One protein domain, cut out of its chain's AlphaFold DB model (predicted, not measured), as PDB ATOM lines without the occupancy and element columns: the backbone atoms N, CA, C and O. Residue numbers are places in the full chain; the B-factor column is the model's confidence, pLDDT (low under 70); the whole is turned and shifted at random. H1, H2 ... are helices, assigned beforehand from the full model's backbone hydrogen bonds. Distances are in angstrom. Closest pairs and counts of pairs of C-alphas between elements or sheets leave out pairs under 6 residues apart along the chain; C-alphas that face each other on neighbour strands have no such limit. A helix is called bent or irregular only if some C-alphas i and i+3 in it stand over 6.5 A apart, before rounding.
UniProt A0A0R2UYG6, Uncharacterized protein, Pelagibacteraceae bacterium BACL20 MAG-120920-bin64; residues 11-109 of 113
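What this domain is: This is residues 11 to 109 of the 113 residues of an uncharacterized protein of Pelagibacteraceae bacterium BACL20 MAG-120920-bin64 (UniProt A0A0R2UYG6). A long bent helix, H5, runs along one side of an elongated all-helix domain, and H1 crosses its second arm, with H2 packed across H1. A small hairpin of H3 and H4 sits at one end of the long axis, and the short helices H6, H7 and H8 gather towards the other end. You have 99 printed residues with eight named helices, H1 to H8 in order along the chain, and no named strand. The whole is compact, with a radius of gyration of the C-alphas of 13.4 A, and spans 39 by 24 by 22 A.

How they stand to each other: Start with H1, residues 12 to 29. With its residues 21 to 29 alone it touches H2, residues 33 to 40, about perpendicular at 76 degrees; look at Tyr 25 and Ala 36, whose C-alphas are the closest, 5.4 A apart. Next find the hairpin of H3, residues 46 to 51, and H4, residues 59 to 68: they touch, closest at C-alphas 51 and 59, 5.1 A, and run opposite ways at a shallow tilt of 33 degrees, only just short of steep. H5, residues 70 to 89, was assigned as one helix by its hydrogen bonds but is bent, with C-alphas 79 and 82 6.8 A apart; its arms, H5a, residues 70 to 79, and H5b, residues 82 to 89, stand at a steep tilt of 44 degrees. H4 and H5a touch only at the corner, closest at C-alphas 66 and 73, 4.9 A. H2 and H5a only just touch, with 3 pairs of C-alphas within 8 A, the closest being Phe 34 and Tyr 77 at 7.0 A. H1 touches H5b with residues 15 to 23 alone, about perpendicular at 78 degrees; the closest C-alphas, Ser 19 and Met 85, are 5.7 A apart. H6, residues 92 to 96, touches H5b only at the corner, closest at C-alphas 87 and 93, 5.5 A. H7, residues 98 to 103, touches no helix but is near H1. H8, residues 105 to 109, touches residues 23 to 27 of H1, closest at C-alphas 106 and 27, 5.2 A. Every O i to N i+4 pair is within hydrogen-bond range in H1, H2, H3, H4, H5a, H5b, H6 and H7; H8 has 0 of 1, and 1 of 2 O i to N i+3 pairs.

Where its parts are: Find C-alpha 12 at (178.934, 229.940, 287.875); from there H1 runs 25.5 A to C-alpha 29. H4 covers 14.1 A, H5a 14.3 A and H5b 10.5 A, with C-alpha 70 at (166.310, 217.011, 304.664). H8 ends at C-alpha 109, (177.043, 205.007, 285.289).

The domain as a whole: The C-alphas farthest apart, Asp 57 and Lys 102, are 40.1 A from each other. The printed part has no cut, and no link is long. Mean pLDDT of the printed part is 92.3, and no printed residue is under 70.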
ATOM      1  N   SER A  11     175.610 231.555 290.804       81.19
ATOM      2  CA  SER A  11     177.032 231.844 290.634       81.19
ATOM      3  C   SER A  11     177.690 230.683 289.885       81.19
ATOM      4  O   SER A  11     177.697 229.549 290.369       81.19
ATOM      5  N   LYS A  12     178.239 230.954 288.690       85.44
ATOM      6  CA  LYS A  12     178.934 229.940 287.875       85.44
ATOM      7  C   LYS A  12     180.042 229.255 288.677       85.44
ATOM      8  O   LYS A  12     180.256 228.057 288.521       85.44
ATOM      9  N   PHE A  13     180.702 230.008 289.557       88.62
ATOM     10  CA  PHE A  13     181.715 229.494 290.470       88.62
ATOM     11  C   PHE A  13     181.154 228.420 291.412       88.62
ATOM     12  O   PHE A  13     181.735 227.340 291.519       88.62
ATOM     13  N   VAL A  14     179.998 228.671 292.034       91.75
ATOM     14  CA  VAL A  14     179.324 227.692 292.903       91.75
ATOM     15  C   VAL A  14     178.893 226.470 292.098       91.75
ATOM     16  O   VAL A  14     179.164 225.342 292.505       91.75
ATOM     17  N   GLU A  15     178.287 226.671 290.927       92.44
ATOM     18  CA  GLU A  15     177.860 225.569 290.059       92.44
ATOM     19  C   GLU A  15     179.031 224.644 289.685       92.44
ATOM     20  O   GLU A  15     178.917 223.420 289.816       92.44
ATOM     21  N   ILE A  16     180.159 225.212 289.240       91.88
ATOM     22  CA  ILE A  16     181.370 224.458 288.881       91.88
ATOM     23  C   ILE A  16     181.921 223.727 290.107       91.88
ATOM     24  O   ILE A  16     182.091 222.507 290.057       91.88
ATOM     25  N   SER A  17     182.145 224.451 291.206       94.69
ATOM     26  CA  SER A  17     182.748 223.919 292.433       94.69
ATOM     27  C   SER A  17     181.942 222.758 293.010       94.69
ATOM     28  O   SER A  17     182.490 221.686 293.278       94.69
ATOM     29  N   ILE A  18     180.623 222.931 293.137       95.56
ATOM     30  CA  ILE A  18     179.740 221.889 293.658       95.56
ATOM     31  C   ILE A  18     179.717 220.687 292.716       95.56
ATOM     32  O   ILE A  18     179.908 219.558 293.166       95.56
ATOM     33  N   SER A  19     179.536 220.905 291.412       94.69
ATOM     34  CA  SER A  19     179.458 219.798 290.452       94.69
ATOM     35  C   SER A  19     180.739 218.967 290.442       94.69
ATOM     36  O   SER A  19     180.675 217.744 290.525       94.69
ATOM     37  N   HIS A  20     181.904 219.618 290.389       94.94
ATOM     38  CA  HIS A  20     183.195 218.931 290.388       94.94
ATOM     39  C   HIS A  20     183.392 218.123 291.667       94.94
ATOM     40  O   HIS A  20     183.814 216.967 291.601       94.94
ATOM     41  N   LYS A  21     183.037 218.688 292.827       96.31
ATOM     42  CA  LYS A  21     183.220 217.991 294.100       96.31
ATOM     43  C   LYS A  21     182.267 216.810 294.268       96.31
ATOM     44  O   LYS A  21     182.677 215.775 294.790       96.31
ATOM     45  N   VAL A  22     181.030 216.914 293.773       96.69
ATOM     46  CA  VAL A  22     180.093 215.779 293.747       96.69
ATOM     47  C   VAL A  22     180.607 214.669 292.822       96.69
ATOM     48  O   VAL A  22     180.604 213.510 293.229       96.69
ATOM     49  N   ILE A  23     181.112 215.006 291.629       95.31
ATOM     50  CA  ILE A  23     181.717 214.040 290.692       95.31
ATOM     51  C   ILE A  23     182.911 213.320 291.339       95.31
ATOM     52  O   ILE A  23     182.989 212.089 291.303       95.31
ATOM     53  N   GLU A  24     183.809 214.072 291.982       95.75
ATOM     54  CA  GLU A  24     184.954 213.521 292.713       95.75
ATOM     55  C   GLU A  24     184.495 212.548 293.810       95.75
ATOM     56  O   GLU A  24     185.004 211.430 293.899       95.75
ATOM     57  N   TYR A  25     183.509 212.937 294.623       96.81
ATOM     58  CA  TYR A  25     182.994 212.106 295.715       96.81
ATOM     59  C   TYR A  25     182.283 210.847 295.222       96.81
ATOM     60  O   TYR A  25     182.508 209.777 295.789       96.81
ATOM     61  N   CYS A  26     181.506 210.931 294.141       95.44
ATOM     62  CA  CYS A  26     180.936 209.752 293.490       95.44
ATOM     63  C   CYS A  26     182.013 208.734 293.126       95.44
ATOM     64  O   CYS A  26     181.841 207.537 293.350       95.44
ATOM     65  N   ASN A  27     183.136 209.200 292.579       94.69
ATOM     66  CA  ASN A  27     184.202 208.309 292.154       94.69
ATOM     67  C   ASN A  27     185.015 207.754 293.332       94.69
ATOM     68  O   ASN A  27     185.263 206.545 293.400       94.69
ATOM     69  N   ARG A  28     185.390 208.636 294.268       95.19
ATOM     70  CA  ARG A  28     186.212 208.322 295.444       95.19
ATOM     71  C   ARG A  28     185.511 207.365 296.402       95.19
ATOM     72  O   ARG A  28     186.129 206.409 296.845       95.19
ATOM     73  N   TYR A  29     184.231 207.602 296.685       94.50
ATOM     74  CA  TYR A  29     183.466 206.821 297.665       94.50
ATOM     75  C   TYR A  29     182.530 205.786 297.027       94.50
ATOM     76  O   TYR A  29     181.838 205.071 297.741       94.50
ATOM     77  N   ASN A  30     182.499 205.683 295.692       92.56
ATOM     78  CA  ASN A  30     181.571 204.816 294.952       92.56
ATOM     79  C   ASN A  30     180.089 205.053 295.320       92.56
ATOM     80  O   ASN A  30     179.271 204.133 295.345       92.56
ATOM     81  N   GLU A  31     179.742 206.304 295.609       93.38
ATOM     82  CA  GLU A  31     178.416 206.709 296.072       93.38
ATOM     83  C   GLU A  31     177.546 207.241 294.929       93.38
ATOM     84  O   GLU A  31     178.040 207.783 293.934       93.38
ATOM     85  N   SER A  32     176.222 207.140 295.097       94.69
ATOM     86  CA  SER A  32     175.293 207.814 294.191       94.69
ATOM     87  C   SER A  32     175.456 209.332 294.280       94.69
ATOM     88  O   SER A  32     175.839 209.843 295.337       94.69
ATOM     89  N   PRO A  33     175.122 210.092 293.226       95.56
ATOM     90  CA  PRO A  33     175.352 211.531 293.248       95.56
ATOM     91  C   PRO A  33     174.553 212.268 294.322       95.56
ATOM     92  O   PRO A  33     175.016 213.269 294.861       95.56
ATOM     93  N   PHE A  34     173.398 211.730 294.718       95.94
ATOM     94  CA  PHE A  34     172.659 212.249 295.863       95.94
ATOM     95  C   PHE A  34     173.380 211.991 297.196       95.94
ATOM     96  O   PHE A  34     173.462 212.891 298.027       95.94
ATOM     97  N   LYS A  35     173.956 210.797 297.396       96.38
ATOM     98  CA  LYS A  35     174.763 210.498 298.594       96.38
ATOM     99  C   LYS A  35     176.019 211.376 298.650       96.38
ATOM    100  O   LYS A  35     176.280 211.991 299.680       96.38
ATOM    101  N   ALA A  36     176.714 211.532 297.524       97.12
ATOM    102  CA  ALA A  36     177.863 212.427 297.398       97.12
ATOM    103  C   ALA A  36     177.495 213.896 297.689       97.12
ATOM    104  O   ALA A  36     178.234 214.591 298.384       97.12
ATOM    105  N   TRP A  37     176.324 214.358 297.239       97.38
ATOM    106  CA  TRP A  37     175.774 215.662 297.616       97.38
ATOM    107  C   TRP A  37     175.545 215.781 299.130       97.38
ATOM    108  O   TRP A  37     176.034 216.722 299.751       97.38
ATOM    109  N   LYS A  38     174.880 214.802 299.757       96.62
ATOM    110  CA  LYS A  38     174.664 214.787 301.217       96.62
ATOM    111  C   LYS A  38     175.968 214.709 302.020       96.62
ATOM    112  O   LYS A  38     175.994 215.146 303.168       96.62
ATOM    113  N   ARG A  39     177.044 214.176 301.439       96.38
ATOM    114  CA  ARG A  39     178.398 214.235 302.010       96.38
ATOM    115  C   ARG A  39     179.008 215.630 301.860       96.38
ATOM    116  O   ARG A  39     179.604 216.134 302.806       96.38
ATOM    117  N   LEU A  40     178.843 216.265 300.700       96.69
ATOM    118  CA  LEU A  40     179.374 217.599 300.418       96.69
ATOM    119  C   LEU A  40     178.779 218.682 301.321       96.69
ATOM    120  O   LEU A  40     179.535 219.510 301.817       96.69
ATOM    121  N   ILE A  41     177.472 218.652 301.596       96.19
ATOM    122  CA  ILE A  41     176.835 219.670 302.454       96.19
ATOM    123  C   ILE A  41     177.385 219.697 303.890       96.19
ATOM    124  O   ILE A  41     177.220 220.687 304.592       96.19
ATOM    125  N   LYS A  42     178.038 218.613 304.332       94.62
ATOM    126  CA  LYS A  42     178.672 218.500 305.656       94.62
ATOM    127  C   LYS A  42     180.119 219.000 305.669       94.62
ATOM    128  O   LYS A  42     180.770 218.979 306.708       94.62
ATOM    129  N   HIS A  43     180.667 219.389 304.521       95.62
ATOM    130  CA  HIS A  43     182.041 219.863 304.424       95.62
ATOM    131  C   HIS A  43     182.180 221.251 305.063       95.62
ATOM    132  O   HIS A  43     181.364 222.129 304.803       95.62
ATOM    133  N   ARG A  44     183.252 221.490 305.831       93.56
ATOM    134  CA  ARG A  44     183.469 222.760 306.559       93.56
ATOM    135  C   ARG A  44     183.343 224.013 305.679       93.56
ATOM    136  O   ARG A  44     182.661 224.955 306.049       93.56
ATOM    137  N   ALA A  45     183.918 223.975 304.476       93.62
ATOM    138  CA  ALA A  45     183.898 225.099 303.532       93.62
ATOM    139  C   ALA A  45     182.603 225.195 302.696       93.62
ATOM    140  O   ALA A  45     182.474 226.077 301.853       93.62
ATOM    141  N   PHE A  46     181.657 224.263 302.866       94.06
ATOM    142  CA  PHE A  46     180.403 224.282 302.109       94.06
ATOM    143  C   PHE A  46     179.561 225.505 302.458       94.06
ATOM    144  O   PHE A  46     178.964 226.104 301.564       94.06
ATOM    145  N   ARG A  47     179.534 225.876 303.746       94.19
ATOM    146  CA  ARG A  47     178.761 227.023 304.224       94.19
ATOM    147  C   ARG A  47     179.205 228.291 303.501       94.19
ATOM    148  O   ARG A  47     178.376 228.919 302.853       94.19
ATOM    149  N   ASP A  48     180.499 228.591 303.530       92.50
ATOM    150  CA  ASP A  48     181.064 229.797 302.915       92.50
ATOM    151  C   ASP A  48     180.850 229.816 301.398       92.50
ATOM    152  O   ASP A  48     180.358 230.802 300.854       92.50
ATOM    153  N   LEU A  49     181.091 228.684 300.726       93.06
ATOM    154  CA  LEU A  49     180.840 228.548 299.290       93.06
ATOM    155  C   LEU A  49     179.374 228.827 298.929       93.06
ATOM    156  O   LEU A  49     179.094 229.455 297.912       93.06
ATOM    157  N   MET A  50     178.423 228.341 299.727       91.75
ATOM    158  CA  MET A  50     177.003 228.530 299.435       91.75
ATOM    159  C   MET A  50     176.490 229.917 299.820       91.75
ATOM    160  O   MET A  50     175.484 230.345 299.253       91.75
ATOM    161  N   LYS A  51     177.165 230.653 300.712       91.38
ATOM    162  CA  LYS A  51     176.815 232.058 300.973       91.38
ATOM    163  C   LYS A  51     177.005 232.928 299.728       91.38
ATOM    164  O   LYS A  51     176.160 233.777 299.479       91.38
ATOM    165  N   GLU A  52     178.004 232.633 298.892       88.12
ATOM    166  CA  GLU A  52     178.209 233.280 297.580       88.12
ATOM    167  C   GLU A  52     177.058 233.033 296.588       88.12
ATOM    168  O   GLU A  52     176.902 233.743 295.594       88.12
ATOM    169  N   HIS A  53     176.247 231.994 296.812       86.06
ATOM    170  CA  HIS A  53     175.117 231.685 295.943       86.06
ATOM    171  C   HIS A  53     173.866 232.506 296.274       86.06
ATOM    172  O   HIS A  53     173.094 232.841 295.372       86.06
ATOM    173  N   PHE A  54     173.628 232.770 297.557       86.25
ATOM    174  CA  PHE A  54     172.403 233.401 298.034       86.25
ATOM    175  C   PHE A  54     172.577 234.913 298.197       86.25
ATOM    176  O   PHE A  54     173.685 235.431 298.289       86.25
ATOM    177  N   LYS A  55     171.460 235.646 298.246       85.38
ATOM    178  CA  LYS A  55     171.505 237.069 298.600       85.38
ATOM    179  C   LYS A  55     171.998 237.214 300.045       85.38
ATOM    180  O   LYS A  55     171.596 236.424 300.900       85.38
ATOM    181  N   LYS A  56     172.857 238.209 300.295       86.06
ATOM    182  CA  LYS A  56     173.578 238.396 301.570       86.06
ATOM    183  C   LYS A  56     172.655 238.397 302.796       86.06
ATOM    184  O   LYS A  56     172.989 237.780 303.797       86.06
ATOM    185  N   ASP A  57     171.493 239.031 302.684       88.88
ATOM    186  CA  ASP A  57     170.466 239.181 303.723       88.88
ATOM    187  C   ASP A  57     169.833 237.857 304.179       88.88
ATOM    188  O   ASP A  57     169.455 237.711 305.336       88.88
ATOM    189  N   VAL A  58     169.740 236.869 303.286       89.69
ATOM    190  CA  VAL A  58     169.117 235.565 303.577       89.69
ATOM    191  C   VAL A  58     170.098 234.400 303.497       89.69
ATOM    192  O   VAL A  58     169.690 233.249 303.658       89.69
ATOM    193  N   ALA A  59     171.376 234.667 303.216       90.62
ATOM    194  CA  ALA A  59     172.364 233.642 302.913       90.62
ATOM    195  C   ALA A  59     172.509 232.644 304.061       90.62
ATOM    196  O   ALA A  59     172.363 231.444 303.843       90.62
ATOM    197  N   ASP A  60     172.701 233.126 305.287       93.06
ATOM    198  CA  ASP A  60     172.884 232.257 306.447       93.06
ATOM    199  C   ASP A  60     171.678 231.360 306.709       93.06
ATOM    200  O   ASP A  60     171.831 230.143 306.804       93.06
ATOM    201  N   PHE A  61     170.470 231.926 306.711       93.69
ATOM    202  CA  PHE A  61     169.237 231.158 306.884       93.69
ATOM    203  C   PHE A  61     169.049 230.102 305.785       93.69
ATOM    204  O   PHE A  61     168.689 228.956 306.057       93.69
ATOM    205  N   ARG A  62     169.299 230.464 304.520       91.75
ATOM    206  CA  ARG A  62     169.134 229.552 303.376       91.75
ATOM    207  C   ARG A  62     170.153 228.422 303.398       91.75
ATOM    208  O   ARG A  62     169.784 227.285 303.109       91.75
ATOM    209  N   VAL A  63     171.407 228.726 303.727       93.75
ATOM    210  CA  VAL A  63     172.475 227.727 303.843       93.75
ATOM    211  C   VAL A  63     172.219 226.807 305.026       93.75
ATOM    212  O   VAL A  63     172.329 225.593 304.877       93.75
ATOM    213  N   ASP A  64     171.812 227.354 306.169       95.06
ATOM    214  CA  ASP A  64     171.500 226.558 307.349       95.06
ATOM    215  C   ASP A  64     170.342 225.590 307.084       95.06
ATOM    216  O   ASP A  64     170.476 224.380 307.274       95.06
ATOM    217  N   LYS A  65     169.260 226.091 306.474       94.69
ATOM    218  CA  LYS A  65     168.146 225.257 306.013       94.69
ATOM    219  C   LYS A  65     168.605 224.187 305.017       94.69
ATOM    220  O   LYS A  65     168.155 223.052 305.082       94.69
ATOM    221  N   LEU A  66     169.525 224.500 304.105       94.19
ATOM    222  CA  LEU A  66     170.042 223.531 303.133       94.19
ATOM    223  C   LEU A  66     170.847 222.387 303.780       94.19
ATOM    224  O   LEU A  66     170.850 221.266 303.258       94.19
ATOM    225  N   ILE A  67     171.544 222.678 304.881       95.12
ATOM    226  CA  ILE A  67     172.367 221.719 305.628       95.12
ATOM    227  C   ILE A  67     171.489 220.864 306.551       95.12
ATOM    228  O   ILE A  67     171.608 219.636 306.531       95.12
ATOM    229  N   ASN A  68     170.606 221.510 307.316       94.81
ATOM    230  CA  ASN A  68     169.886 220.899 308.431       94.81
ATOM    231  C   ASN A  68     168.530 220.296 308.031       94.81
ATOM    232  O   ASN A  68     168.126 219.291 308.607       94.81
ATOM    233  N   ASP A  69     167.847 220.842 307.018       96.06
ATOM    234  CA  ASP A  69     166.550 220.327 306.571       96.06
ATOM    235  C   ASP A  69     166.701 219.320 305.417       96.06
ATOM    236  O   ASP A  69     167.250 219.611 304.343       96.06
ATOM    237  N   TYR A  70     166.196 218.101 305.631       94.00
ATOM    238  CA  TYR A  70     166.310 217.011 304.664       94.00
ATOM    239  C   TYR A  70     165.607 217.344 303.346       94.00
ATOM    240  O   TYR A  70     166.200 217.155 302.276       94.00
ATOM    241  N   ASP A  71     164.388 217.880 303.413       95.12
ATOM    242  CA  ASP A  71     163.584 218.153 302.226       95.12
ATOM    243  C   ASP A  71     164.141 219.322 301.424       95.12
ATOM    244  O   ASP A  71     164.234 219.237 300.198       95.12
ATOM    245  N   SER A  72     164.614 220.383 302.077       93.44
ATOM    246  CA  SER A  72     165.331 221.473 301.405       93.44
ATOM    247  C   SER A  72     166.583 220.973 300.689       93.44
ATOM    248  O   SER A  72     166.789 221.286 299.513       93.44
ATOM    249  N   SER A  73     167.382 220.132 301.351       94.69
ATOM    250  CA  SER A  73     168.580 219.518 300.772       94.69
ATOM    251  C   SER A  73     168.260 218.645 299.552       94.69
ATOM    252  O   SER A  73     168.932 218.728 298.515       94.69
ATOM    253  N   LYS A  74     167.207 217.826 299.652       96.19
ATOM    254  CA  LYS A  74     166.710 216.953 298.582       96.19
ATOM    255  C   LYS A  74     166.180 217.765 297.402       96.19
ATOM    256  O   LYS A  74     166.574 217.532 296.259       96.19
ATOM    257  N   ASN A  75     165.338 218.755 297.670       95.50
ATOM    258  CA  ASN A  75     164.748 219.616 296.653       95.50
ATOM    259  C   ASN A  75     165.816 220.405 295.894       95.50
ATOM    260  O   ASN A  75     165.751 220.493 294.666       95.50
ATOM    261  N   PHE A  76     166.830 220.922 296.591       94.19
ATOM    262  CA  PHE A  76     167.943 221.616 295.950       94.19
ATOM    263  C   PHE A  76     168.723 220.692 295.011       94.19
ATOM    264  O   PHE A  76     169.023 221.066 293.876       94.19
ATOM    265  N   TYR A  77     168.981 219.451 295.435       96.19
ATOM    266  CA  TYR A  77     169.639 218.458 294.592       96.19
ATOM    267  C   TYR A  77     168.884 218.207 293.283       96.19
ATOM    268  O   TYR A  77     169.470 218.302 292.202       96.19
ATOM    269  N   TYR A  78     167.588 217.903 293.365       94.75
ATOM    270  CA  TYR A  78     166.807 217.555 292.177       94.75
ATOM    271  C   TYR A  78     166.570 218.752 291.252       94.75
ATOM    272  O   TYR A  78     166.559 218.568 290.035       94.75
ATOM    273  N   LYS A  79     166.426 219.965 291.801       92.62
ATOM    274  CA  LYS A  79     166.222 221.192 291.012       92.62
ATOM    275  C   LYS A  79     167.506 221.705 290.357       92.62
ATOM    276  O   LYS A  79     167.452 222.205 289.235       92.62
ATOM    277  N   HIS A  80     168.646 221.581 291.039       92.44
ATOM    278  CA  HIS A  80     169.894 222.233 290.637       92.44
ATOM    279  C   HIS A  80     171.015 221.231 290.362       92.44
ATOM    280  O   HIS A  80     171.404 221.051 289.208       92.44
ATOM    281  N   ILE A  81     171.496 220.526 291.390       94.25
ATOM    282  CA  ILE A  81     172.709 219.694 291.305       94.25
ATOM    283  C   ILE A  81     172.600 218.628 290.213       94.25
ATOM    284  O   ILE A  81     173.519 218.455 289.412       94.25
ATOM    285  N   LYS A  82     171.454 217.942 290.125       93.81
ATOM    286  CA  LYS A  82     171.208 216.917 289.100       93.81
ATOM    287  C   LYS A  82     171.350 217.487 287.685       93.81
ATOM    288  O   LYS A  82     171.928 216.832 286.820       93.81
ATOM    289  N   LYS A  83     170.849 218.705 287.458       91.88
ATOM    290  CA  LYS A  83     170.955 219.406 286.173       91.88
ATOM    291  C   LYS A  83     172.399 219.810 285.885       91.88
ATOM    292  O   LYS A  83     172.878 219.558 284.786       91.88
ATOM    293  N   TRP A  84     173.097 220.387 286.863       92.94
ATOM    294  CA  TRP A  84     174.489 220.816 286.697       92.94
ATOM    295  C   TRP A  84     175.420 219.651 286.365       92.94
ATOM    296  O   TRP A  84     176.259 219.767 285.475       92.94
ATOM    297  N   MET A  85     175.231 218.499 287.014       92.56
ATOM    298  CA  MET A  85     175.993 217.298 286.682       92.56
ATOM    299  C   MET A  85     175.665 216.785 285.285       92.56
ATOM    300  O   MET A  85     176.589 216.576 284.508       92.56
ATOM    301  N   LYS A  86     174.377 216.667 284.926       90.31
ATOM    302  CA  LYS A  86     173.972 216.227 283.581       90.31
ATOM    303  C   LYS A  86     174.587 217.110 282.488       90.31
ATOM    304  O   LYS A  86     175.094 216.596 281.498       90.31
ATOM    305  N   ASN A  87     174.611 218.426 282.698       89.88
ATOM    306  CA  ASN A  87     175.232 219.377 281.774       89.88
ATOM    307  C   ASN A  87     176.744 219.165 281.594       89.88
ATOM    308  O   ASN A  87     177.288 219.614 280.593       89.88
ATOM    309  N   ARG A  88     177.429 218.524 282.548       88.88
ATOM    310  CA  ARG A  88     178.870 218.220 282.482       88.88
ATOM    311  C   ARG A  88     179.164 216.812 281.998       88.88
ATOM    312  O   ARG A  88     180.222 216.582 281.432       88.88
ATOM    313  N   THR A  89     178.258 215.872 282.239       87.94
ATOM    314  CA  THR A  89     178.460 214.451 281.934       87.94
ATOM    315  C   THR A  89     177.834 214.023 280.609       87.94
ATOM    316  O   THR A  89     177.969 212.864 280.240       87.94
ATOM    317  N   SER A  90     177.115 214.906 279.909       86.50
ATOM    318  CA  SER A  90     176.349 214.550 278.707       86.50
ATOM    319  C   SER A  90     176.462 215.613 277.608       86.50
ATOM    320  O   SER A  90     176.701 216.791 277.884       86.50
ATOM    321  N   GLY A  91     176.261 215.200 276.351       85.88
ATOM    322  CA  GLY A  91     176.298 216.087 275.179       85.88
ATOM    323  C   GLY A  91     177.624 216.846 275.050       85.88
ATOM    324  O   GLY A  91     178.691 216.280 275.280       85.88
ATOM    325  N   ILE A  92     177.554 218.148 274.748       83.25
ATOM    326  CA  ILE A  92     178.727 219.045 274.671       83.25
ATOM    327  C   ILE A  92     179.528 219.040 275.985       83.25
ATOM    328  O   ILE A  92     180.754 219.137 275.968       83.25
ATOM    329  N   GLY A  93     178.860 218.859 277.128       82.44
ATOM    330  CA  GLY A  93     179.510 218.769 278.431       82.44
ATOM    331  C   GLY A  93     180.545 217.653 278.517       82.44
ATOM    332  O   GLY A  93     181.614 217.872 279.081       82.44
ATOM    333  N   LEU A  94     180.263 216.501 277.904       84.62
ATOM    334  CA  LEU A  94     181.175 215.358 277.867       84.62
ATOM    335  C   LEU A  94     182.488 215.703 277.147       84.62
ATOM    336  O   LEU A  94     183.560 215.296 277.586       84.62
ATOM    337  N   LEU A  95     182.396 216.488 276.068       85.81
ATOM    338  CA  LEU A  95     183.550 216.934 275.287       85.81
ATOM    339  C   LEU A  95     184.386 217.947 276.073       85.81
ATOM    340  O   LEU A  95     185.598 217.793 276.189       85.81
ATOM    341  N   VAL A  96     183.729 218.947 276.669       88.50
ATOM    342  CA  VAL A  96     184.396 220.017 277.430       88.50
ATOM    343  C   VAL A  96     185.034 219.493 278.720       88.50
ATOM    344  O   VAL A  96     186.086 219.968 279.129       88.50
ATOM    345  N   ASN A  97     184.418 218.503 279.372       89.75
ATOM    346  CA  ASN A  97     184.880 217.957 280.652       89.75
ATOM    347  C   ASN A  97     185.595 216.603 280.488       89.75
ATOM    348  O   ASN A  97     185.650 215.823 281.440       89.75
ATOM    349  N   LYS A  98     186.142 216.305 279.302       90.06
ATOM    350  CA  LYS A  98     186.742 215.001 278.977       90.06
ATOM    351  C   LYS A  98     187.784 214.554 280.005       90.06
ATOM    352  O   LYS A  98     187.719 213.421 280.477       90.06
ATOM    353  N   ASP A  99     188.687 215.443 280.415       91.88
ATOM    354  CA  ASP A  99     189.741 215.113 281.386       91.88
ATOM    355  C   ASP A  99     189.185 214.842 282.788       91.88
ATOM    356  O   ASP A  99     189.612 213.904 283.466       91.88
ATOM    357  N   LEU A 100     188.172 215.608 283.207       90.31
ATOM    358  CA  LEU A 100     187.474 215.388 284.473       90.31
ATOM    359  C   LEU A 100     186.799 214.012 284.490       90.31
ATOM    360  O   LEU A 100     186.901 213.285 285.477       90.31
ATOM    361  N   LEU A 101     186.123 213.645 283.401       90.75
ATOM    362  CA  LEU A 101     185.402 212.376 283.285       90.75
ATOM    363  C   LEU A 101     186.349 211.188 283.095       90.75
ATOM    364  O   LEU A 101     186.060 210.104 283.595       90.75
ATOM    365  N   LYS A 102     187.513 211.398 282.467       92.19
ATOM    366  CA  LYS A 102     188.603 210.415 282.428       92.19
ATOM    367  C   LYS A 102     189.165 210.158 283.828       92.19
ATOM    368  O   LYS A 102     189.427 209.012 284.179       92.19
ATOM    369  N   LYS A 103     189.307 211.206 284.647       92.88
ATOM    370  CA  LYS A 103     189.751 211.094 286.046       92.88
ATOM    371  C   LYS A 103     188.692 210.459 286.955       92.88
ATOM    372  O   LYS A 103     189.035 209.732 287.887       92.88
ATOM    373  N   TYR A 104     187.410 210.720 286.694       93.62
ATOM    374  CA  TYR A 104     186.289 210.276 287.526       93.62
ATOM    375  C   TYR A 104     185.223 209.498 286.731       93.62
ATOM    376  O   TYR A 104     184.068 209.928 286.661       93.62
ATOM    377  N   PRO A 105     185.556 208.325 286.164       91.88
ATOM    378  CA  PRO A 105     184.682 207.621 285.222       91.88
ATOM    379  C   PRO A 105     183.414 207.050 285.867       91.88
ATOM    380  O   PRO A 105     182.388 206.914 285.198       91.88
ATOM    381  N   LYS A 106     183.423 206.758 287.179       91.12
ATOM    382  CA  LYS A 106     182.269 206.144 287.866       91.12
ATOM    383  C   LYS A 106     181.016 207.018 287.852       91.12
ATOM    384  O   LYS A 106     179.940 206.491 288.113       91.12
ATOM    385  N   ILE A 107     181.115 208.320 287.572       89.25
ATOM    386  CA  ILE A 107     179.932 209.182 287.461       89.25
ATOM    387  C   ILE A 107     179.063 208.817 286.250       89.25
ATOM    388  O   ILE A 107     177.841 208.937 286.315       89.25
ATOM    389  N   LEU A 108     179.673 208.317 285.172       87.88
ATOM    390  CA  LEU A 108     178.993 208.046 283.906       87.88
ATOM    391  C   LEU A 108     177.893 206.987 284.059       87.88
ATOM    392  O   LEU A 108     176.840 207.100 283.436       87.88
ATOM    393  N   LYS A 109     178.058 206.033 284.987       88.50
ATOM    394  CA  LYS A 109     177.043 205.007 285.289       88.50
ATOM    395  C   LYS A 109     175.705 205.583 285.774       88.50
ATOM    396  O   LYS A 109     174.686 204.907 285.706       88.50
TER     397      LYS A 109